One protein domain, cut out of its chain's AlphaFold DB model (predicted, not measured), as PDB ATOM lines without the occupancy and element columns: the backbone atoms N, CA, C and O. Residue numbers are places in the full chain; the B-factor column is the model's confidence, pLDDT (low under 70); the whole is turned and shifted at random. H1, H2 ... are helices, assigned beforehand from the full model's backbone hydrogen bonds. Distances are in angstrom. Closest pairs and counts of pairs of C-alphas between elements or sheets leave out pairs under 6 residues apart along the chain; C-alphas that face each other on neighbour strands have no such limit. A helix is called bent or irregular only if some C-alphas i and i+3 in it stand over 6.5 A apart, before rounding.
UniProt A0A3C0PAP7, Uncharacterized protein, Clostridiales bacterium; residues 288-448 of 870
ATOM      1  N   ASP A 288      53.044 -28.783 -53.930       86.44
ATOM      2  CA  ASP A 288      52.701 -29.571 -55.111       86.44
ATOM      3  C   ASP A 288      52.453 -28.634 -56.298       86.44
ATOM      4  O   ASP A 288      51.346 -28.138 -56.501       86.44
ATOM      5  N   LEU A 289      53.498 -28.392 -57.094       81.94
ATOM      6  CA  LEU A 289      53.445 -27.503 -58.260       81.94
ATOM      7  C   LEU A 289      52.416 -27.932 -59.323       81.94
ATOM      8  O   LEU A 289      52.103 -27.135 -60.204       81.94
ATOM      9  N   GLN A 290      51.905 -29.168 -59.266       78.94
ATOM     10  CA  GLN A 290      50.854 -29.647 -60.171       78.94
ATOM     11  C   GLN A 290      49.446 -29.298 -59.679       78.94
ATOM     12  O   GLN A 290      48.525 -29.269 -60.485       78.94
ATOM     13  N   ASN A 291      49.277 -29.023 -58.382       81.88
ATOM     14  CA  ASN A 291      47.983 -28.789 -57.742       81.88
ATOM     15  C   ASN A 291      48.047 -27.576 -56.801       81.88
ATOM     16  O   ASN A 291      47.760 -27.681 -55.607       81.88
ATOM     17  N   LEU A 292      48.453 -26.418 -57.328       85.56
ATOM     18  CA  LEU A 292      48.559 -25.191 -56.538       85.56
ATOM     19  C   LEU A 292      47.186 -24.550 -56.325       85.56
ATOM     20  O   LEU A 292      46.493 -24.221 -57.287       85.56
ATOM     21  N   SER A 293      46.819 -24.318 -55.062       86.44
ATOM     22  CA  SER A 293      45.670 -23.471 -54.735       86.44
ATOM     23  C   SER A 293      46.025 -21.989 -54.873       86.44
ATOM     24  O   SER A 293      47.196 -21.607 -54.814       86.44
ATOM     25  N   GLN A 294      45.014 -21.121 -54.953       84.38
ATOM     26  CA  GLN A 294      45.215 -19.666 -54.936       84.38
ATOM     27  C   GLN A 294      46.093 -19.196 -53.758       84.38
ATOM     28  O   GLN A 294      46.986 -18.370 -53.925       84.38
ATOM     29  N   ALA A 295      45.882 -19.765 -52.566       88.12
ATOM     30  CA  ALA A 295      46.644 -19.409 -51.370       88.12
ATOM     31  C   ALA A 295      48.110 -19.873 -51.425       88.12
ATOM     32  O   ALA A 295      48.950 -19.310 -50.717       88.12
ATOM     33  N   ASP A 296      48.415 -20.894 -52.229       90.31
ATOM     34  CA  ASP A 296      49.785 -21.347 -52.469       90.31
ATOM     35  C   ASP A 296      50.481 -20.414 -53.463       90.31
ATOM     36  O   ASP A 296      51.599 -19.973 -53.204       90.31
ATOM     37  N   ILE A 297      49.795 -20.024 -54.544       88.06
ATOM     38  CA  ILE A 297      50.324 -19.076 -55.537       88.06
ATOM     39  C   ILE A 297      50.630 -17.718 -54.884       88.06
ATOM     40  O   ILE A 297      51.717 -17.174 -55.093       88.06
ATOM     41  N   ASP A 298      49.735 -17.219 -54.021       88.88
ATOM     42  CA  ASP A 298      49.916 -15.971 -53.262       88.88
ATOM     43  C   ASP A 298      51.175 -15.982 -52.369       88.88
ATOM     44  O   ASP A 298      51.711 -14.925 -52.031       88.88
ATOM     45  N   LYS A 299      51.658 -17.168 -51.972       90.75
ATOM     46  CA  LYS A 299      52.901 -17.333 -51.201       90.75
ATOM     47  C   LYS A 299      54.116 -17.571 -52.088       90.75
ATOM     48  O   LYS A 299      55.184 -17.049 -51.786       90.75
ATOM     49  N   ILE A 300      53.964 -18.342 -53.165       91.19
ATOM     50  CA  ILE A 300      55.062 -18.705 -54.068       91.19
ATOM     51  C   ILE A 300      55.527 -17.496 -54.884       91.19
ATOM     52  O   ILE A 300      56.734 -17.302 -55.016       91.19
ATOM     53  N   LEU A 301      54.614 -16.668 -55.409       89.88
ATOM     54  CA  LEU A 301      54.980 -15.541 -56.280       89.88
ATOM     55  C   LEU A 301      55.972 -14.562 -55.619       89.88
ATOM     56  O   LEU A 301      57.015 -14.308 -56.226       89.88
ATOM     57  N   PRO A 302      55.761 -14.090 -54.370       91.31
ATOM     58  CA  PRO A 302      56.742 -13.243 -53.686       91.31
ATOM     59  C   PRO A 302      58.103 -13.916 -53.461       91.31
ATOM     60  O   PRO A 302      59.136 -13.248 -53.507       91.31
ATOM     61  N   ILE A 303      58.122 -15.232 -53.212       91.94
ATOM     62  CA  ILE A 303      59.367 -15.997 -53.036       91.94
ATOM     63  C   ILE A 303      60.125 -16.066 -54.365       91.94
ATOM     64  O   ILE A 303      61.340 -15.876 -54.396       91.94
ATOM     65  N   VAL A 304      59.412 -16.305 -55.470       90.69
ATOM     66  CA  VAL A 304      59.985 -16.328 -56.821       90.69
ATOM     67  C   VAL A 304      60.556 -14.959 -57.196       90.69
ATOM     68  O   VAL A 304      61.680 -14.915 -57.698       90.69
ATOM     69  N   ASP A 305      59.844 -13.865 -56.908       90.19
ATOM     70  CA  ASP A 305      60.312 -12.490 -57.149       90.19
ATOM     71  C   ASP A 305      61.591 -12.165 -56.371       90.19
ATOM     72  O   ASP A 305      62.602 -11.745 -56.944       90.19
ATOM     73  N   ASP A 306      61.612 -12.455 -55.069       90.44
ATOM     74  CA  ASP A 306      62.793 -12.216 -54.238       90.44
ATOM     75  C   ASP A 306      63.986 -13.087 -54.674       90.44
ATOM     76  O   ASP A 306      65.103 -12.582 -54.845       90.44
ATOM     77  N   ALA A 307      63.764 -14.381 -54.937       90.69
ATOM     78  CA  ALA A 307      64.810 -15.298 -55.386       90.69
ATOM     79  C   ALA A 307      65.400 -14.867 -56.738       90.69
ATOM     80  O   ALA A 307      66.625 -14.816 -56.902       90.69
ATOM     81  N   GLN A 308      64.550 -14.502 -57.699       89.44
ATOM     82  CA  GLN A 308      64.980 -13.999 -58.998       89.44
ATOM     83  C   GLN A 308      65.739 -12.676 -58.858       89.44
ATOM     84  O   GLN A 308      66.852 -12.566 -59.379       89.44
ATOM     85  N   SER A 309      65.216 -11.703 -58.113       89.69
ATOM     86  CA  SER A 309      65.903 -10.433 -57.849       89.69
ATOM     87  C   SER A 309      67.296 -10.656 -57.241       89.69
ATOM     88  O   SER A 309      68.288 -10.067 -57.690       89.69
ATOM     89  N   ARG A 310      67.425 -11.596 -56.295       90.94
ATOM     90  CA  ARG A 310      68.710 -11.987 -55.693       90.94
ATOM     91  C   ARG A 310      69.672 -12.619 -56.699       90.94
ATOM     92  O   ARG A 310      70.819 -12.161 -56.769       90.94
ATOM     93  N   ILE A 311      69.224 -13.589 -57.506       90.00
ATOM     94  CA  ILE A 311      70.025 -14.207 -58.584       90.00
ATOM     95  C   ILE A 311      70.525 -13.132 -59.543       90.00
ATOM     96  O   ILE A 311      71.720 -13.044 -59.828       90.00
ATOM     97  N   LEU A 312      69.610 -12.292 -60.020       88.38
ATOM     98  CA  LEU A 312      69.906 -11.290 -61.030       88.38
ATOM     99  C   LEU A 312      70.713 -10.126 -60.462       88.38
ATOM    100  O   LEU A 312      71.386  -9.446 -61.228       88.38
ATOM    101  N   SER A 313      70.733  -9.916 -59.141       87.12
ATOM    102  CA  SER A 313      71.608  -8.942 -58.476       87.12
ATOM    103  C   SER A 313      73.065  -9.407 -58.336       87.12
ATOM    104  O   SER A 313      73.946  -8.553 -58.182       87.12
ATOM    105  N   SER A 314      73.334 -10.718 -58.416       91.62
ATOM    106  CA  SER A 314      74.671 -11.294 -58.223       91.62
ATOM    107  C   SER A 314      75.658 -10.784 -59.272       91.62
ATOM    108  O   SER A 314      75.435 -10.884 -60.481       91.62
ATOM    109  N   SER A 315      76.805 -10.278 -58.812       90.75
ATOM    110  CA  SER A 315      77.846  -9.780 -59.718       90.75
ATOM    111  C   SER A 315      78.513 -10.930 -60.466       90.75
ATOM    112  O   SER A 315      78.966 -10.747 -61.597       90.75
ATOM    113  N   ILE A 316      78.583 -12.116 -59.847       89.44
ATOM    114  CA  ILE A 316      79.076 -13.331 -60.504       89.44
ATOM    115  C   ILE A 316      78.122 -13.710 -61.635       89.44
ATOM    116  O   ILE A 316      78.571 -13.823 -62.773       89.44
ATOM    117  N   VAL A 317      76.821 -13.832 -61.354       89.12
ATOM    118  CA  VAL A 317      75.817 -14.216 -62.359       89.12
ATOM    119  C   VAL A 317      75.791 -13.219 -63.519       89.12
ATOM    120  O   VAL A 317      75.898 -13.632 -64.672       89.12
ATOM    121  N   LYS A 318      75.757 -11.909 -63.238       88.75
ATOM    122  CA  LYS A 318      75.826 -10.865 -64.277       88.75
ATOM    123  C   LYS A 318      77.090 -10.968 -65.127       88.75
ATOM    124  O   LYS A 318      77.029 -10.836 -66.346       88.75
ATOM    125  N   SER A 319      78.237 -11.187 -64.486       88.00
ATOM    126  CA  SER A 319      79.528 -11.301 -65.171       88.00
ATOM    127  C   SER A 319      79.600 -12.531 -66.070       88.00
ATOM    128  O   SER A 319      80.104 -12.431 -67.186       88.00
ATOM    129  N   VAL A 320      79.085 -13.668 -65.593       86.38
ATOM    130  CA  VAL A 320      79.001 -14.913 -66.360       86.38
ATOM    131  C   VAL A 320      78.047 -14.734 -67.535       86.38
ATOM    132  O   VAL A 320      78.446 -14.990 -68.664       86.38
ATOM    133  N   TYR A 321      76.829 -14.235 -67.300       87.44
ATOM    134  CA  TYR A 321      75.823 -14.037 -68.347       87.44
ATOM    135  C   TYR A 321      76.338 -13.123 -69.466       87.44
ATOM    136  O   TYR A 321      76.314 -13.505 -70.633       87.44
ATOM    137  N   ASN A 322      76.863 -11.945 -69.114       84.62
ATOM    138  CA  ASN A 322      77.300 -10.950 -70.095       84.62
ATOM    139  C   ASN A 322      78.491 -11.420 -70.955       84.62
ATOM    140  O   ASN A 322      78.735 -10.835 -72.006       84.62
ATOM    141  N   GLU A 323      79.230 -12.454 -70.536       84.69
ATOM    142  CA  GLU A 323      80.301 -13.061 -71.340       84.69
ATOM    143  C   GLU A 323      79.861 -14.334 -72.066       84.69
ATOM    144  O   GLU A 323      80.221 -14.534 -73.227       84.69
ATOM    145  N   LEU A 324      79.086 -15.202 -71.410       84.38
ATOM    146  CA  LEU A 324      78.665 -16.477 -71.983       84.38
ATOM    147  C   LEU A 324      77.524 -16.334 -72.974       84.38
ATOM    148  O   LEU A 324      77.580 -16.949 -74.033       84.38
ATOM    149  N   ALA A 325      76.496 -15.556 -72.650       85.94
ATOM    150  CA  ALA A 325      75.283 -15.521 -73.455       85.94
ATOM    151  C   ALA A 325      75.554 -15.041 -74.899       85.94
ATOM    152  O   ALA A 325      75.141 -15.735 -75.830       85.94
ATOM    153  N   PRO A 326      76.348 -13.970 -75.134       85.06
ATOM    154  CA  PRO A 326      76.713 -13.568 -76.494       85.06
ATOM    155  C   PRO A 326      77.567 -14.615 -77.228       85.06
ATOM    156  O   PRO A 326      77.388 -14.826 -78.427       85.06
ATOM    157  N   TYR A 327      78.479 -15.296 -76.524       85.31
ATOM    158  CA  TYR A 327      79.301 -16.369 -77.100       85.31
ATOM    159  C   TYR A 327      78.443 -17.576 -77.513       85.31
ATOM    160  O   TYR A 327      78.582 -18.078 -78.630       85.31
ATOM    161  N   ILE A 328      77.531 -18.017 -76.642       86.06
ATOM    162  CA  ILE A 328      76.589 -19.111 -76.910       86.06
ATOM    163  C   ILE A 328      75.749 -18.767 -78.136       86.06
ATOM    164  O   ILE A 328      75.711 -19.539 -79.089       86.06
ATOM    165  N   ALA A 329      75.143 -17.580 -78.151       87.44
ATOM    166  CA  ALA A 329      74.288 -17.139 -79.241       87.44
ATOM    167  C   ALA A 329      75.028 -17.046 -80.578       87.44
ATOM    168  O   ALA A 329      74.525 -17.514 -81.603       87.44
ATOM    169  N   LYS A 330      76.254 -16.502 -80.577       87.88
ATOM    170  CA  LYS A 330      77.096 -16.455 -81.778       87.88
ATOM    171  C   LYS A 330      77.327 -17.857 -82.331       87.88
ATOM    172  O   LYS A 330      77.142 -18.067 -83.530       87.88
ATOM    173  N   ASN A 331      77.681 -18.819 -81.481       86.88
ATOM    174  CA  ASN A 331      77.912 -20.192 -81.920       86.88
ATOM    175  C   ASN A 331      76.624 -20.896 -82.370       86.88
ATOM    176  O   ASN A 331      76.648 -21.533 -83.415       86.88
ATOM    177  N   MET A 332      75.490 -20.694 -81.690       87.75
ATOM    178  CA  MET A 332      74.181 -21.216 -82.125       87.75
ATOM    179  C   MET A 332      73.802 -20.746 -83.540       87.75
ATOM    180  O   MET A 332      73.204 -21.487 -84.315       87.75
ATOM    181  N   VAL A 333      74.150 -19.505 -83.892       88.31
ATOM    182  CA  VAL A 333      73.807 -18.893 -85.188       88.31
ATOM    183  C   VAL A 333      74.820 -19.237 -86.291       88.31
ATOM    184  O   VAL A 333      74.444 -19.311 -87.467       88.31
ATOM    185  N   THR A 334      76.101 -19.400 -85.946       86.00
ATOM    186  CA  THR A 334      77.208 -19.502 -86.920       86.00
ATOM    187  C   THR A 334      77.828 -20.894 -87.039       86.00
ATOM    188  O   THR A 334      78.437 -21.177 -88.069       86.00
ATOM    189  N   ASN A 335      77.651 -21.771 -86.046       85.44
ATOM    190  CA  ASN A 335      78.242 -23.106 -86.008       85.44
ATOM    191  C   ASN A 335      77.148 -24.196 -85.988       85.44
ATOM    192  O   ASN A 335      76.587 -24.478 -84.932       85.44
ATOM    193  N   PRO A 336      76.875 -24.861 -87.128       81.19
ATOM    194  CA  PRO A 336      75.859 -25.915 -87.226       81.19
ATOM    195  C   PRO A 336      76.125 -27.159 -86.366       81.19
ATOM    196  O   PRO A 336      75.226 -27.967 -86.183       81.19
ATOM    197  N   ASN A 337      77.362 -27.343 -85.890       81.44
ATOM    198  CA  ASN A 337      77.762 -28.476 -85.051       81.44
ATOM    199  C   ASN A 337      77.916 -28.071 -83.577       81.44
ATOM    200  O   ASN A 337      78.562 -28.786 -82.809       81.44
ATOM    201  N   TYR A 338      77.401 -26.904 -83.183       83.38
ATOM    202  CA  TYR A 338      77.425 -26.497 -81.786       83.38
ATOM    203  C   TYR A 338      76.524 -27.423 -80.957       83.38
ATOM    204  O   TYR A 338      75.488 -27.890 -81.422       83.38
ATOM    205  N   PHE A 339      76.922 -27.726 -79.721       78.31
ATOM    206  CA  PHE A 339      76.187 -28.682 -78.884       78.31
ATOM    207  C   PHE A 339      74.801 -28.150 -78.463       78.31
ATOM    208  O   PHE A 339      73.901 -28.935 -78.174       78.31
ATOM    209  N   ILE A 340      74.603 -26.822 -78.491       82.56
ATOM    210  CA  ILE A 340      73.290 -26.173 -78.384       82.56
ATOM    211  C   ILE A 340      72.840 -25.779 -79.789       82.56
ATOM    212  O   ILE A 340      73.335 -24.807 -80.353       82.56
ATOM    213  N   ASN A 341      71.890 -26.509 -80.358       82.31
ATOM    214  CA  ASN A 341      71.352 -26.184 -81.675       82.31
ATOM    215  C   ASN A 341      70.089 -25.336 -81.561       82.31
ATOM    216  O   ASN A 341      69.298 -25.492 -80.630       82.31
ATOM    217  N   LEU A 342      69.888 -24.451 -82.539       86.44
ATOM    218  CA  LEU A 342      68.573 -23.854 -82.743       86.44
ATOM    219  C   LEU A 342      67.574 -24.962 -83.102       86.44
ATOM    220  O   LEU A 342      67.957 -25.916 -83.790       86.44
ATOM    221  N   PRO A 343      66.310 -24.855 -82.660       83.62
ATOM    222  CA  PRO A 343      65.282 -25.780 -83.106       83.62
ATOM    223  C   PRO A 343      65.202 -25.750 -84.634       83.62
ATOM    224  O   PRO A 343      65.203 -24.679 -85.244       83.62
ATOM    225  N   SER A 344      65.164 -26.938 -85.234       82.81
ATOM    226  CA  SER A 344      64.954 -27.119 -86.666       82.81
ATOM    227  C   SER A 344      63.497 -27.489 -86.897       82.81
ATOM    228  O   SER A 344      63.033 -28.524 -86.426       82.81
ATOM    229  N   PHE A 345      62.800 -26.649 -87.642       82.88
ATOM    230  CA  PHE A 345      61.467 -26.888 -88.166       82.88
ATOM    231  C   PHE A 345      61.575 -27.407 -89.603       82.88
ATOM    232  O   PHE A 345      62.515 -27.050 -90.321       82.88
ATOM    233  N   ASP A 346      60.576 -28.157 -90.067       83.88
ATOM    234  CA  ASP A 346      60.417 -28.549 -91.482       83.88
ATOM    235  C   ASP A 346      59.964 -27.360 -92.356       83.88
ATOM    236  O   ASP A 346      59.143 -27.471 -93.265       83.88
ATOM    237  N   ASN A 347      60.464 -26.169 -92.038       82.00
ATOM    238  CA  ASN A 347      60.109 -24.911 -92.660       82.00
ATOM    239  C   ASN A 347      61.330 -23.975 -92.603       82.00
ATOM    240  O   ASN A 347      61.700 -23.463 -91.543       82.00
ATOM    241  N   GLU A 348      61.974 -23.759 -93.756       85.06
ATOM    242  CA  GLU A 348      63.179 -22.918 -93.893       85.06
ATOM    243  C   GLU A 348      62.952 -21.490 -93.382       85.06
ATOM    244  O   GLU A 348      63.847 -20.857 -92.814       85.06
ATOM    245  N   PHE A 349      61.730 -20.997 -93.537       82.44
ATOM    246  CA  PHE A 349      61.350 -19.675 -93.096       82.44
ATOM    247  C   PHE A 349      61.271 -19.572 -91.564       82.44
ATOM    248  O   PHE A 349      61.882 -18.662 -91.007       82.44
ATOM    249  N   LEU A 350      60.638 -20.521 -90.863       82.12
ATOM    250  CA  LEU A 350      60.648 -20.569 -89.391       82.12
ATOM    251  C   LEU A 350      62.073 -20.707 -88.839       82.12
ATOM    252  O   LEU A 350      62.438 -20.002 -87.897       82.12
ATOM    253  N   ASN A 351      62.907 -21.541 -89.471       86.44
ATOM    254  CA  ASN A 351      64.326 -21.670 -89.118       86.44
ATOM    255  C   ASN A 351      65.072 -20.335 -89.251       86.44
ATOM    256  O   ASN A 351      65.855 -19.953 -88.376       86.44
ATOM    257  N   THR A 352      64.806 -19.597 -90.331       88.56
ATOM    258  CA  THR A 352      65.386 -18.269 -90.568       88.56
ATOM    259  C   THR A 352      64.894 -17.253 -89.538       88.56
ATOM    260  O   THR A 352      65.702 -16.498 -88.998       88.56
ATOM    261  N   THR A 353      63.602 -17.267 -89.202       88.00
ATOM    262  CA  THR A 353      63.007 -16.392 -88.182       88.00
ATOM    263  C   THR A 353      63.623 -16.641 -86.811       88.00
ATOM    264  O   THR A 353      64.098 -15.697 -86.188       88.00
ATOM    265  N   VAL A 354      63.727 -17.898 -86.361       89.12
ATOM    266  CA  VAL A 354      64.372 -18.223 -85.075       89.12
ATOM    267  C   VAL A 354      65.835 -17.782 -85.053       89.12
ATOM    268  O   VAL A 354      66.300 -17.205 -84.068       89.12
ATOM    269  N   LYS A 355      66.563 -17.967 -86.159       90.44
ATOM    270  CA  LYS A 355      67.934 -17.464 -86.287       90.44
ATOM    271  C   LYS A 355      67.997 -15.937 -86.175       90.44
ATOM    272  O   LYS A 355      68.882 -15.418 -85.497       90.44
ATOM    273  N   ASN A 356      67.068 -15.221 -86.806       90.00
ATOM    274  CA  ASN A 356      66.990 -13.761 -86.750       90.00
ATOM    275  C   ASN A 356      66.586 -13.250 -85.360       90.00
ATOM    276  O   ASN A 356      67.135 -12.246 -84.918       90.00
ATOM    277  N   VAL A 357      65.718 -13.967 -84.643       90.19
ATOM    278  CA  VAL A 357      65.371 -13.692 -83.239       90.19
ATOM    279  C   VAL A 357      66.607 -13.760 -82.355       90.19
ATOM    280  O   VAL A 357      66.891 -12.814 -81.624       90.19
ATOM    281  N   VAL A 358      67.391 -14.837 -82.460       90.50
ATOM    282  CA  VAL A 358      68.633 -14.974 -81.685       90.50
ATOM    283  C   VAL A 358      69.633 -13.886 -82.069       90.50
ATOM    284  O   VAL A 358      70.255 -13.289 -81.191       90.50
ATOM    285  N   LYS A 359      69.749 -13.548 -83.358       91.44
ATOM    286  CA  LYS A 359      70.588 -12.423 -83.784       91.44
ATOM    287  C   LYS A 359      70.139 -11.094 -83.177       91.44
ATOM    288  O   LYS A 359      70.976 -10.389 -82.626       91.44
ATOM    289  N   ALA A 360      68.849 -10.769 -83.237       89.75
ATOM    290  CA  ALA A 360      68.305  -9.527 -82.697       89.75
ATOM    291  C   ALA A 360      68.519  -9.435 -81.180       89.75
ATOM    292  O   ALA A 360      69.092  -8.460 -80.698       89.75
ATOM    293  N   PHE A 361      68.155 -10.489 -80.445       88.88
ATOM    294  CA  PHE A 361      68.280 -10.556 -78.988       88.88
ATOM    295  C   PHE A 361      69.730 -10.372 -78.512       88.88
ATOM    296  O   PHE A 361      70.001  -9.652 -77.550       88.88
ATOM    297  N   PHE A 362      70.686 -10.995 -79.203       89.50
ATOM    298  CA  PHE A 362      72.100 -10.945 -78.827       89.50
ATOM    299  C   PHE A 362      72.913  -9.883 -79.581       89.50
ATOM    300  O   PHE A 362      74.138  -9.847 -79.456       89.50
ATOM    301  N   GLY A 363      72.251  -9.005 -80.343       88.69
ATOM    302  CA  GLY A 363      72.900  -7.947 -81.115       88.69
ATOM    303  C   GLY A 363      73.896  -8.466 -82.156       88.69
ATOM    304  O   GLY A 363      74.900  -7.812 -82.401       88.69
ATOM    305  N   ILE A 364      73.674  -9.646 -82.737       90.81
ATOM    306  CA  ILE A 364      74.566 -10.241 -83.738       90.81
ATOM    307  C   ILE A 364      74.246  -9.644 -85.111       90.81
ATOM    308  O   ILE A 364      73.122  -9.769 -85.603       90.81
ATOM    309  N   ASP A 365      75.233  -9.020 -85.747       87.88
ATOM    310  CA  ASP A 365      75.082  -8.412 -87.065       87.88
ATOM    311  C   ASP A 365      75.109  -9.438 -88.220       87.88
ATOM    312  O   ASP A 365      75.178 -10.661 -88.038       87.88
ATOM    313  N   GLU A 366      75.020  -8.942 -89.456       83.88
ATOM    314  CA  GLU A 366      75.046  -9.781 -90.658       83.88
ATOM    315  C   GLU A 366      76.375 -10.528 -90.849       83.88
ATOM    316  O   GLU A 366      76.393 -11.592 -91.473       83.88
ATOM    317  N   HIS A 367      77.468 -10.015 -90.280       83.50
ATOM    318  CA  HIS A 367      78.798 -10.619 -90.320       83.50
ATOM    319  C   HIS A 367      79.032 -11.625 -89.183       83.50
ATOM    320  O   HIS A 367      80.038 -12.337 -89.190       83.50
ATOM    321  N   GLY A 368      78.087 -11.749 -88.244       81.50
ATOM    322  CA  GLY A 368      78.212 -12.624 -87.082       81.50
ATOM    323  C   GLY A 368      78.995 -11.991 -85.929       81.50
ATOM    324  O   GLY A 368      79.456 -12.712 -85.035       81.50
ATOM    325  N   ASP A 369      79.173 -10.673 -85.943       85.94
ATOM    326  CA  ASP A 369      79.826  -9.915 -84.881       85.94
ATOM    327  C   ASP A 369      78.807  -9.326 -83.904       85.94
ATOM    328  O   ASP A 369      77.654  -9.082 -84.243       85.94
ATOM    329  N   ILE A 370      79.224  -9.159 -82.645       86.44
ATOM    330  CA  ILE A 370      78.348  -8.703 -81.560       86.44
ATOM    331  C   ILE A 370      78.385  -7.174 -81.484       86.44
ATOM    332  O   ILE A 370      79.393  -6.575 -81.095       86.44
ATOM    333  N   ASP A 371      77.252  -6.547 -81.776       87.38
ATOM    334  CA  ASP A 371      76.968  -5.148 -81.497       87.38
ATOM    335  C   ASP A 371      76.523  -4.980 -80.036       87.38
ATOM    336  O   ASP A 371      75.359  -5.141 -79.661       87.38
ATOM    337  N   ASN A 372      77.478  -4.583 -79.192       81.75
ATOM    338  CA  ASN A 372      77.253  -4.329 -77.766       81.75
ATOM    339  C   ASN A 372      76.214  -3.225 -77.469       81.75
ATOM    340  O   ASN A 372      75.829  -3.065 -76.307       81.75
ATOM    341  N   THR A 373      75.803  -2.428 -78.464       82.62
ATOM    342  CA  THR A 373      74.751  -1.411 -78.297       82.62
ATOM    343  C   THR A 373      73.344  -1.986 -78.432       82.62
ATOM    344  O   THR A 373      72.420  -1.444 -77.829       82.62
ATOM    345  N   LYS A 374      73.198  -3.099 -79.162       83.00
ATOM    346  CA  LYS A 374      71.928  -3.808 -79.389       83.00
ATOM    347  C   LYS A 374      71.761  -5.049 -78.516       83.00
ATOM    348  O   LYS A 374      70.652  -5.542 -78.375       83.00
ATOM    349  N   LEU A 375      72.849  -5.540 -77.922       85.94
ATOM    350  CA  LEU A 375      72.835  -6.679 -77.010       85.94
ATOM    351  C   LEU A 375      71.889  -6.442 -75.820       85.94
ATOM    352  O   LEU A 375      72.087  -5.501 -75.044       85.94
ATOM    353  N   VAL A 376      70.930  -7.352 -75.634       87.44
ATOM    354  CA  VAL A 376      70.148  -7.463 -74.398       87.44
ATOM    355  C   VAL A 376      71.078  -7.909 -73.266       87.44
ATOM    356  O   VAL A 376      71.651  -9.004 -73.291       87.44
ATOM    357  N   LYS A 377      71.244  -7.049 -72.261       86.19
ATOM    358  CA  LYS A 377      72.110  -7.301 -71.100       86.19
ATOM    359  C   LYS A 377      71.338  -7.973 -69.974       86.19
ATOM    360  O   LYS A 377      70.110  -7.952 -69.943       86.19
ATOM    361  N   MET A 378      72.064  -8.505 -68.990       86.56
ATOM    362  CA  MET A 378      71.433  -9.109 -67.813       86.56
ATOM    363  C   MET A 378      70.527  -8.130 -67.054       86.56
ATOM    364  O   MET A 378      69.516  -8.530 -66.488       86.56
ATOM    365  N   GLU A 379      70.864  -6.838 -67.045       86.06
ATOM    366  CA  GLU A 379      70.015  -5.809 -66.438       86.06
ATOM    367  C   GLU A 379      68.674  -5.650 -67.165       86.06
ATOM    368  O   GLU A 379      67.663  -5.406 -66.511       86.06
ATOM    369  N   ASP A 380      68.661  -5.825 -68.489       89.62
ATOM    370  CA  ASP A 380      67.440  -5.767 -69.293       89.62
ATOM    371  C   ASP A 380      66.559  -6.992 -69.004       89.62
ATOM    372  O   ASP A 380      65.380  -6.848 -68.708       89.62
ATOM    373  N   ILE A 381      67.154  -8.191 -68.954       89.00
ATOM    374  CA  ILE A 381      66.446  -9.421 -68.555       89.00
ATOM    375  C   ILE A 381      65.902  -9.305 -67.134       89.00
ATOM    376  O   ILE A 381      64.795  -9.750 -66.853       89.00
ATOM    377  N   SER A 382      66.656  -8.686 -66.228       87.62
ATOM    378  CA  SER A 382      66.193  -8.459 -64.862       87.62
ATOM    379  C   SER A 382      64.977  -7.556 -64.787       87.62
ATOM    380  O   SER A 382      64.102  -7.822 -63.964       87.62
ATOM    381  N   ALA A 383      64.912  -6.521 -65.622       90.50
ATOM    382  CA  ALA A 383      63.722  -5.689 -65.719       90.50
ATOM    383  C   ALA A 383      62.549  -6.483 -66.313       90.50
ATOM    384  O   ALA A 383      61.447  -6.424 -65.777       90.50
ATOM    385  N   ASP A 384      62.799  -7.269 -67.360       92.94
ATOM    386  CA  ASP A 384      61.764  -8.022 -68.068       92.94
ATOM    387  C   ASP A 384      61.154  -9.138 -67.221       92.94
ATOM    388  O   ASP A 384      59.937  -9.292 -67.201       92.94
ATOM    389  N   VAL A 385      61.963  -9.889 -66.467       90.62
ATOM    390  CA  VAL A 385      61.436 -10.948 -65.595       90.62
ATOM    391  C   VAL A 385      60.552 -10.362 -64.491       90.62
ATOM    392  O   VAL A 385      59.513 -10.940 -64.194       90.62
ATOM    393  N   SER A 386      60.869  -9.172 -63.968       90.00
ATOM    394  CA  SER A 386      59.959  -8.466 -63.052       90.00
ATOM    395  C   SER A 386      58.623  -8.115 -63.727       90.00
ATOM    396  O   SER A 386      57.580  -8.240 -63.098       90.00
ATOM    397  N   LYS A 387      58.602  -7.779 -65.028       94.00
ATOM    398  CA  LYS A 387      57.340  -7.591 -65.775       94.00
ATOM    399  C   LYS A 387      56.557  -8.886 -65.959       94.00
ATOM    400  O   LYS A 387      55.331  -8.851 -65.954       94.00
ATOM    401  N   VAL A 388      57.238 -10.020 -66.134       92.56
ATOM    402  CA  VAL A 388      56.578 -11.334 -66.208       92.56
ATOM    403  C   VAL A 388      55.917 -11.666 -64.870       92.56
ATOM    404  O   VAL A 388      54.791 -12.156 -64.859       92.56
ATOM    405  N   ILE A 389      56.582 -11.350 -63.757       91.06
ATOM    406  CA  ILE A 389      56.026 -11.521 -62.413       91.06
ATOM    407  C   ILE A 389      54.843 -10.572 -62.194       91.06
ATOM    408  O   ILE A 389      53.790 -11.052 -61.795       91.06
ATOM    409  N   ASP A 390      54.944  -9.288 -62.568       92.00
ATOM    410  CA  ASP A 390      53.810  -8.346 -62.528       92.00
ATOM    411  C   ASP A 390      52.587  -8.908 -63.291       92.00
ATOM    412  O   ASP A 390      51.449  -8.812 -62.830       92.00
ATOM    413  N   ILE A 391      52.804  -9.497 -64.476       92.94
ATOM    414  CA  ILE A 391      51.738 -10.134 -65.267       92.94
ATOM    415  C   ILE A 391      51.164 -11.342 -64.523       92.94
ATOM    416  O   ILE A 391      49.944 -11.497 -64.470       92.94
ATOM    417  N   ALA A 392      52.019 -12.191 -63.948       91.00
ATOM    418  CA  ALA A 392      51.580 -13.341 -63.169       91.00
ATOM    419  C   ALA A 392      50.753 -12.907 -61.949       91.00
ATOM    420  O   ALA A 392      49.688 -13.466 -61.717       91.00
ATOM    421  N   GLU A 393      51.167 -11.865 -61.226       90.56
ATOM    422  CA  GLU A 393      50.403 -11.284 -60.120       90.56
ATOM    423  C   GLU A 393      49.030 -10.780 -60.584       90.56
ATOM    424  O   GLU A 393      48.021 -11.100 -59.960       90.56
ATOM    425  N   ARG A 394      48.951 -10.077 -61.722       90.75
ATOM    426  CA  ARG A 394      47.669  -9.616 -62.290       90.75
ATOM    427  C   ARG A 394      46.745 -10.756 -62.699       90.75
ATOM    428  O   ARG A 394      45.546 -10.709 -62.429       90.75
ATOM    429  N   LEU A 395      47.281 -11.791 -63.338       90.38
ATOM    430  CA  LEU A 395      46.500 -12.979 -63.685       90.38
ATOM    431  C   LEU A 395      46.048 -13.725 -62.422       90.38
ATOM    432  O   LEU A 395      44.913 -14.205 -62.361       90.38
ATOM    433  N   ASN A 396      46.899 -13.767 -61.399       89.62
ATOM    434  CA  ASN A 396      46.606 -14.364 -60.106       89.62
ATOM    435  C   ASN A 396      45.496 -13.612 -59.350       89.62
ATOM    436  O   ASN A 396      44.594 -14.249 -58.815       89.62
ATOM    437  N   GLU A 397      45.475 -12.274 -59.386       89.25
ATOM    438  CA  GLU A 397      44.389 -11.449 -58.819       89.25
ATOM    439  C   GLU A 397      43.009 -11.808 -59.404       89.25
ATOM    440  O   GLU A 397      41.985 -11.657 -58.735       89.25
ATOM    441  N   THR A 398      42.980 -12.319 -60.639       88.75
ATOM    442  CA  THR A 398      41.761 -12.796 -61.316       88.75
ATOM    443  C   THR A 398      41.518 -14.300 -61.183       88.75
ATOM    444  O   THR A 398      40.592 -14.817 -61.793       88.75
ATOM    445  N   LYS A 399      42.332 -15.033 -60.412       87.62
ATOM    446  CA  LYS A 399      42.263 -16.502 -60.255       87.62
ATOM    447  C   LYS A 399      42.430 -17.308 -61.548       87.62
ATOM    448  O   LYS A 399      42.203 -18.514 -61.566       87.62
ATOM    449  N   LEU A 400      42.845 -16.676 -62.646       85.75
ATOM    450  CA  LEU A 400      43.044 -17.376 -63.917       85.75
ATOM    451  C   LEU A 400      44.171 -18.403 -63.821       85.75
ATOM    452  O   LEU A 400      44.070 -19.469 -64.419       85.75
ATOM    453  N   ILE A 401      45.220 -18.104 -63.049       85.81
ATOM    454  CA  ILE A 401      46.339 -19.032 -62.852       85.81
ATOM    455  C   ILE A 401      45.872 -20.314 -62.154       85.81
ATOM    456  O   ILE A 401      46.265 -21.395 -62.581       85.81
ATOM    457  N   GLU A 402      44.998 -20.214 -61.149       84.00
ATOM    458  CA  GLU A 402      44.428 -21.376 -60.453       84.00
ATOM    459  C   GLU A 402      43.709 -22.314 -61.435       84.00
ATOM    460  O   GLU A 402      44.023 -23.502 -61.489       84.00
ATOM    461  N   TYR A 403      42.817 -21.783 -62.282       82.88
ATOM    462  CA  TYR A 403      42.107 -22.596 -63.279       82.88
ATOM    463  C   TYR A 403      43.041 -23.227 -64.315       82.88
ATOM    464  O   TYR A 403      42.836 -24.376 -64.710       82.88
ATOM    465  N   VAL A 404      44.075 -22.494 -64.748       83.00
ATOM    466  CA  VAL A 404      45.069 -23.006 -65.703       83.00
ATOM    467  C   VAL A 404      45.871 -24.154 -65.099       83.00
ATOM    468  O   VAL A 404      46.059 -25.174 -65.761       83.00
ATOM    469  N   LEU A 405      46.321 -24.013 -63.853       80.25
ATOM    470  CA  LEU A 405      47.117 -25.034 -63.172       80.25
ATOM    471  C   LEU A 405      46.286 -26.263 -62.793       80.25
ATOM    472  O   LEU A 405      46.765 -27.380 -62.953       80.25
ATOM    473  N   ALA A 406      45.034 -26.073 -62.373       78.25
ATOM    474  CA  ALA A 406      44.112 -27.169 -62.078       78.25
ATOM    475  C   ALA A 406      43.649 -27.932 -63.335       78.25
ATOM    476  O   ALA A 406      43.022 -28.986 -63.221       78.25
ATOM    477  N   GLY A 407      43.910 -27.399 -64.535       79.44
ATOM    478  CA  GLY A 407      43.382 -27.938 -65.788       79.44
ATOM    479  C   GLY A 407      41.861 -27.792 -65.930       79.44
ATOM    480  O   GLY A 407      41.276 -28.423 -66.806       79.44
ATOM    481  N   ASP A 408      41.225 -26.957 -65.101       82.12
ATOM    482  CA  ASP A 408      39.773 -26.710 -65.067       82.12
ATOM    483  C   ASP A 408      39.406 -25.406 -65.799       82.12
ATOM    484  O   ASP A 408      38.670 -24.533 -65.318       82.12
ATOM    485  N   ILE A 409      39.991 -25.232 -66.988       82.06
ATOM    486  CA  ILE A 409      39.703 -24.091 -67.857       82.06
ATOM    487  C   ILE A 409      38.382 -24.361 -68.585       82.06
ATOM    488  O   ILE A 409      38.352 -24.963 -69.658       82.06
ATOM    489  N   THR A 410      37.281 -23.884 -68.010       85.00
ATOM    490  CA  THR A 410      35.976 -23.829 -68.683       85.00
ATOM    491  C   THR A 410      35.725 -22.440 -69.270       85.00
ATOM    492  O   THR A 410      36.316 -21.446 -68.837       85.00
ATOM    493  N   PHE A 411      34.830 -22.351 -70.258       83.56
ATOM    494  CA  PHE A 411      34.453 -21.071 -70.856       83.56
ATOM    495  C   PHE A 411      33.910 -20.089 -69.807       83.56
ATOM    496  O   PHE A 411      34.320 -18.932 -69.792       83.56
ATOM    497  N   ASP A 412      33.066 -20.557 -68.884       84.38
ATOM    498  CA  ASP A 412      32.465 -19.717 -67.842       84.38
ATOM    499  C   ASP A 412      33.488 -19.241 -66.804       84.38
ATOM    500  O   ASP A 412      33.478 -18.068 -66.404       84.38
ATOM    501  N   ASN A 413      34.429 -20.112 -66.419       84.19
ATOM    502  CA  ASN A 413      35.534 -19.741 -65.534       84.19
ATOM    503  C   ASN A 413      36.377 -18.634 -66.183       84.19
ATOM    504  O   ASN A 413      36.649 -17.614 -65.558       84.19
ATOM    505  N   VAL A 414      36.710 -18.762 -67.466       83.62
ATOM    506  CA  VAL A 414      37.496 -17.754 -68.193       83.62
ATOM    507  C   VAL A 414      36.704 -16.455 -68.396       83.62
ATOM    508  O   VAL A 414      37.197 -15.367 -68.090       83.62
ATOM    509  N   LYS A 415      35.455 -16.552 -68.865       86.94
ATOM    510  CA  LYS A 415      34.570 -15.411 -69.142       86.94
ATOM    511  C   LYS A 415      34.319 -14.557 -67.898       86.94
ATOM    512  O   LYS A 415      34.278 -13.328 -67.998       86.94
ATOM    513  N   SER A 416      34.151 -15.190 -66.735       86.25
ATOM    514  CA  SER A 416      33.877 -14.491 -65.473       86.25
ATOM    515  C   SER A 416      35.093 -13.764 -64.891       86.25
ATOM    516  O   SER A 416      34.910 -12.789 -64.161       86.25
ATOM    517  N   GLN A 417      36.313 -14.202 -65.219       88.62
ATOM    518  CA  GLN A 417      37.545 -13.663 -64.636       88.62
ATOM    519  C   GLN A 417      38.298 -12.684 -65.546       88.62
ATOM    520  O   GLN A 417      38.925 -11.745 -65.051       88.62
ATOM    521  N   ILE A 418      38.240 -12.850 -66.871       89.38
ATOM    522  CA  ILE A 418      38.948 -11.948 -67.786       89.38
ATOM    523  C   ILE A 418      38.234 -10.587 -67.862       89.38
ATOM    524  O   ILE A 418      37.009 -10.500 -67.940       89.38
ATOM    525  N   THR A 419      38.984  -9.483 -67.875       90.44
ATOM    526  CA  THR A 419      38.456  -8.120 -68.059       90.44
ATOM    527  C   THR A 419      39.250  -7.352 -69.108       90.44
ATOM    528  O   THR A 419      40.428  -7.627 -69.321       90.44
ATOM    529  N   ALA A 420      38.620  -6.367 -69.758       89.06
ATOM    530  CA  ALA A 420      39.309  -5.494 -70.707       89.06
ATOM    531  C   ALA A 420      40.531  -4.805 -70.071       89.06
ATOM    532  O   ALA A 420      41.582  -4.737 -70.700       89.06
ATOM    533  N   SER A 421      40.423  -4.379 -68.803       91.50
ATOM    534  CA  SER A 421      41.540  -3.777 -68.066       91.50
ATOM    535  C   SER A 421      42.680  -4.761 -67.813       91.50
ATOM    536  O   SER A 421      43.835  -4.376 -67.930       91.50
ATOM    537  N   LEU A 422      42.379  -6.032 -67.508       91.06
ATOM    538  CA  LEU A 422      43.409  -7.066 -67.388       91.06
ATOM    539  C   LEU A 422      44.131  -7.266 -68.727       91.06
ATOM    540  O   LEU A 422      45.356  -7.302 -68.756       91.06
ATOM    541  N   GLY A 423      43.389  -7.371 -69.835       90.00
ATOM    542  CA  GLY A 423      43.982  -7.510 -71.169       90.00
ATOM    543  C   GLY A 423      44.882  -6.328 -71.538       90.00
ATOM    544  O   GLY A 423      45.982  -6.526 -72.049       90.00
ATOM    545  N   GLU A 424      44.441  -5.109 -71.232       92.44
ATOM    546  CA  GLU A 424      45.216  -3.882 -71.418       92.44
ATOM    547  C   GLU A 424      46.502  -3.872 -70.581       92.44
ATOM    548  O   GLU A 424      47.579  -3.670 -71.142       92.44
ATOM    549  N   ASP A 425      46.408  -4.163 -69.281       92.25
ATOM    550  CA  ASP A 425      47.556  -4.203 -68.370       92.25
ATOM    551  C   ASP A 425      48.585  -5.260 -68.797       92.25
ATOM    552  O   ASP A 425      49.787  -4.985 -68.800       92.25
ATOM    553  N   VAL A 426      48.136  -6.458 -69.195       92.88
ATOM    554  CA  VAL A 426      49.026  -7.528 -69.677       92.88
ATOM    555  C   VAL A 426      49.776  -7.078 -70.928       92.88
ATOM    556  O   VAL A 426      50.999  -7.214 -70.987       92.88
ATOM    557  N   VAL A 427      49.077  -6.491 -71.905       92.69
ATOM    558  CA  VAL A 427      49.717  -5.959 -73.116       92.69
ATOM    559  C   VAL A 427      50.691  -4.834 -72.757       92.69
ATOM    560  O   VAL A 427      51.832  -4.849 -73.214       92.69
ATOM    561  N   ASP A 428      50.301  -3.883 -71.909       93.19
ATOM    562  CA  ASP A 428      51.176  -2.777 -71.515       93.19
ATOM    563  C   ASP A 428      52.471  -3.286 -70.856       93.19
ATOM    564  O   ASP A 428      53.561  -2.867 -71.256       93.19
ATOM    565  N   LYS A 429      52.380  -4.262 -69.945       93.75
ATOM    566  CA  LYS A 429      53.542  -4.886 -69.293       93.75
ATOM    567  C   LYS A 429      54.411  -5.701 -70.246       93.75
ATOM    568  O   LYS A 429      55.635  -5.623 -70.145       93.75
ATOM    569  N   MET A 430      53.819  -6.443 -71.185       92.94
ATOM    570  CA  MET A 430      54.575  -7.176 -72.210       92.94
ATOM    571  C   MET A 430      55.411  -6.231 -73.078       92.94
ATOM    572  O   MET A 430      56.563  -6.527 -73.376       92.94
ATOM    573  N   PHE A 431      54.857  -5.078 -73.457       91.81
ATOM    574  CA  PHE A 431      55.562  -4.093 -74.280       91.81
ATOM    575  C   PHE A 431      56.517  -3.185 -73.486       91.81
ATOM    576  O   PHE A 431      57.334  -2.490 -74.087       91.81
ATOM    577  N   GLU A 432      56.468  -3.202 -72.149       92.44
ATOM    578  CA  GLU A 432      57.525  -2.636 -71.298       92.44
ATOM    579  C   GLU A 432      58.799  -3.503 -71.287       92.44
ATOM    580  O   GLU A 432      59.856  -3.013 -70.880       92.44
ATOM    581  N   MET A 433      58.719  -4.767 -71.727       92.81
ATOM    582  CA  MET A 433      59.866  -5.673 -71.785       92.81
ATOM    583  C   MET A 433      60.779  -5.327 -72.963       92.81
ATOM    584  O   MET A 433      60.368  -5.338 -74.129       92.81
ATOM    585  N   LYS A 434      62.060  -5.082 -72.682       90.12
ATOM    586  CA  LYS A 434      63.032  -4.724 -73.720       90.12
ATOM    587  C   LYS A 434      63.326  -5.893 -74.655       90.12
ATOM    588  O   LYS A 434      63.578  -5.669 -75.839       90.12
ATOM    589  N   THR A 435      63.293  -7.124 -74.152       88.81
ATOM    590  CA  THR A 435      63.451  -8.330 -74.972       88.81
ATOM    591  C   THR A 435      62.363  -8.409 -76.027       88.81
ATOM    592  O   THR A 435      62.709  -8.450 -77.204       88.81
ATOM    593  N   ILE A 436      61.086  -8.320 -75.632       88.25
ATOM    594  CA  ILE A 436      59.942  -8.287 -76.554       88.25
ATOM    595  C   ILE A 436      60.130  -7.176 -77.578       88.25
ATOM    596  O   ILE A 436      60.108  -7.457 -78.772       88.25
ATOM    597  N   ALA A 437      60.420  -5.952 -77.131       85.25
ATOM    598  CA  ALA A 437      60.643  -4.829 -78.034       85.25
ATOM    599  C   ALA A 437      61.778  -5.069 -79.046       85.25
ATOM    600  O   ALA A 437      61.684  -4.646 -80.193       85.25
ATOM    601  N   THR A 438      62.834  -5.778 -78.643       87.00
ATOM    602  CA  THR A 438      63.991  -6.079 -79.500       87.00
ATOM    603  C   THR A 438      63.684  -7.163 -80.535       87.00
ATOM    604  O   THR A 438      64.209  -7.111 -81.646       87.00
ATOM    605  N   VAL A 439      62.866  -8.164 -80.189       87.12
ATOM    606  CA  VAL A 439      62.548  -9.275 -81.105       87.12
ATOM    607  C   VAL A 439      61.294  -9.043 -81.944       87.12
ATOM    608  O   VAL A 439      61.113  -9.727 -82.947       87.12
ATOM    609  N   LEU A 440      60.436  -8.089 -81.586       86.06
ATOM    610  CA  LEU A 440      59.143  -7.912 -82.243       86.06
ATOM    611  C   LEU A 440      59.270  -7.635 -83.747       86.06
ATOM    612  O   LEU A 440      58.618  -8.306 -84.549       86.06
ATOM    613  N   ASP A 441      60.178  -6.736 -84.129       78.00
ATOM    614  CA  ASP A 441      60.415  -6.346 -85.525       78.00
ATOM    615  C   ASP A 441      60.829  -7.532 -86.407       78.00
ATOM    616  O   ASP A 441      60.518  -7.573 -87.595       78.00
ATOM    617  N   VAL A 442      61.511  -8.528 -85.826       85.25
ATOM    618  CA  VAL A 442      61.968  -9.722 -86.550       85.25
ATOM    619  C   VAL A 442      60.985 -10.890 -86.478       85.25
ATOM    620  O   VAL A 442      61.188 -11.877 -87.183       85.25
ATOM    621  N   VAL A 443      59.935 -10.808 -85.652       86.31
ATOM    622  CA  VAL A 443      58.955 -11.893 -85.453       86.31
ATOM    623  C   VAL A 443      57.602 -11.581 -86.076       86.31
ATOM    624  O   VAL A 443      56.994 -12.491 -86.638       86.31
ATOM    625  N   VAL A 444      57.114 -10.338 -85.999       86.00
ATOM    626  CA  VAL A 444      55.726 -10.010 -86.376       86.00
ATOM    627  C   VAL A 444      55.472 -10.252 -87.854       86.00
ATOM    628  O   VAL A 444      54.592 -11.040 -88.197       86.00
ATOM    629  N   GLU A 445      56.257  -9.624 -88.732       83.75
ATOM    630  CA  GLU A 445      56.080  -9.789 -90.173       83.75
ATOM    631  C   GLU A 445      56.240 -11.263 -90.580       83.75
ATOM    632  O   GLU A 445      55.358 -11.777 -91.284       83.75
ATOM    633  N   PRO A 446      57.261 -11.996 -90.077       84.06
ATOM    634  CA  PRO A 446      57.353 -13.400 -90.398       84.06
ATOM    635  C   PRO A 446      56.181 -14.256 -89.907       84.06
ATOM    636  O   PRO A 446      55.671 -15.095 -90.647       84.06
ATOM    637  N   SER A 447      55.713 -14.032 -88.681       84.50
ATOM    638  CA  SER A 447      54.606 -14.800 -88.096       84.50
ATOM    639  C   SER A 447      53.299 -14.576 -88.854       84.50
ATOM    640  O   SER A 447      52.561 -15.525 -89.108       84.50
ATOM    641  N   ILE A 448      53.048 -13.337 -89.282       85.81
ATOM    642  CA  ILE A 448      51.902 -12.983 -90.122       85.81
ATOM    643  C   ILE A 448      51.981 -13.704 -91.467       85.81
ATOM    644  O   ILE A 448      51.001 -14.314 -91.894       85.81
TER     645      ILE A 448
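What this domain is: This is residues 288 to 448 of the 870 residues of an uncharacterized protein of Clostridiales bacterium (UniProt A0A3C0PAP7). Two rows of helices meet at a corner, so that the whole makes a broad L: H1, H4 and H7 lie side by side in one arm with H4 in the middle, and H2, H3 and H8 make the other arm with H3 between H2 and H8. H1 to H2 and H7 to H8 turn the corner, while the short H5 and H6 sit at the far end of the first arm. The printed part has 161 residues with eight named helices, H1 to H8 in order along the chain, and no named strand; the class is all helix. It is only just loose, close to compact, with a radius of gyration of the C-alphas of 18.7 A and spans of 51 by 40 by 29 A.

How they stand to each other: H4, residues 378 to 397, is the hub, touching five other helices. H1, residues 294 to 313, touches it at a shallow tilt of 8 degrees, opposite ways; the closest C-alphas, of Leu 312 and Ser 382, are 6.0 A apart. H7, residues 420 to 431, touches residues 387 to 395 of H4 at a shallow tilt of 11 degrees, opposite ways, closest at the C-alphas of Ile 391 and Val 426, 5.8 A. H1 and H7 are apart. H8, residues 434 to 448, is about perpendicular to H4 at 74 degrees and touches it, closest at the C-alphas of Lys 434 and Asp 380, 6.3 A. H3, residues 348 to 361, touches H8 at a shallow tilt of 17 degrees, opposite ways, closest at the C-alphas of Val 357 and Val 439, 5.7 A. H2, residues 315 to 334, forms a helical hairpin with H3, touching it with residues 329 to 333 alone; the closest C-alphas, of Val 333 and Lys 355, are 6.1 A apart. H2 and H4 only just touch, with 3 pairs of C-alphas within 8 A, the closest those of Lys 318 and Met 378, 5.9 A. H5, residues 400 to 406, touches H4 only at the corner, and only just, with 3 pairs of C-alphas within 8 A, the closest those of Leu 395 and Ile 401, 6.1 A. H6, residues 411 to 417, forms a helical hairpin with H5. In H3, H5, H6 and H7 every O i to N i+4 pair is within hydrogen-bond range; the counts are 13 of 16 in H1, 14 of 16 in H2, 15 of 16 in H4 and 7 of 11 in H8.

Where its parts are: H1 runs 28.7 A from C-alpha 294 at (45.215, -19.666, -54.936), H2 28.9 A with a kink of 25 degrees near residue 323, and H4 28.6 A from C-alpha 378 at (71.433, -9.109, -67.813). H3 is 20.0 A long, H7 16.7 A, H5 10.0 A and H6 10.2 A. H8, 21.5 A, ends at C-alpha 448 at (51.902, -12.983, -90.122) and is irregular, C-alphas 438 and 441 being 7.0 A apart.

The domain as a whole: The two C-alphas farthest apart, of His 367 and Asp 412, are 52.3 A apart. The links H2 to H3, residues 335 to 347, and H3 to H4, residues 362 to 377, are long; the others are tight. The printed part has no cut, its mean pLDDT is 87.3, and no printed residue is under 70.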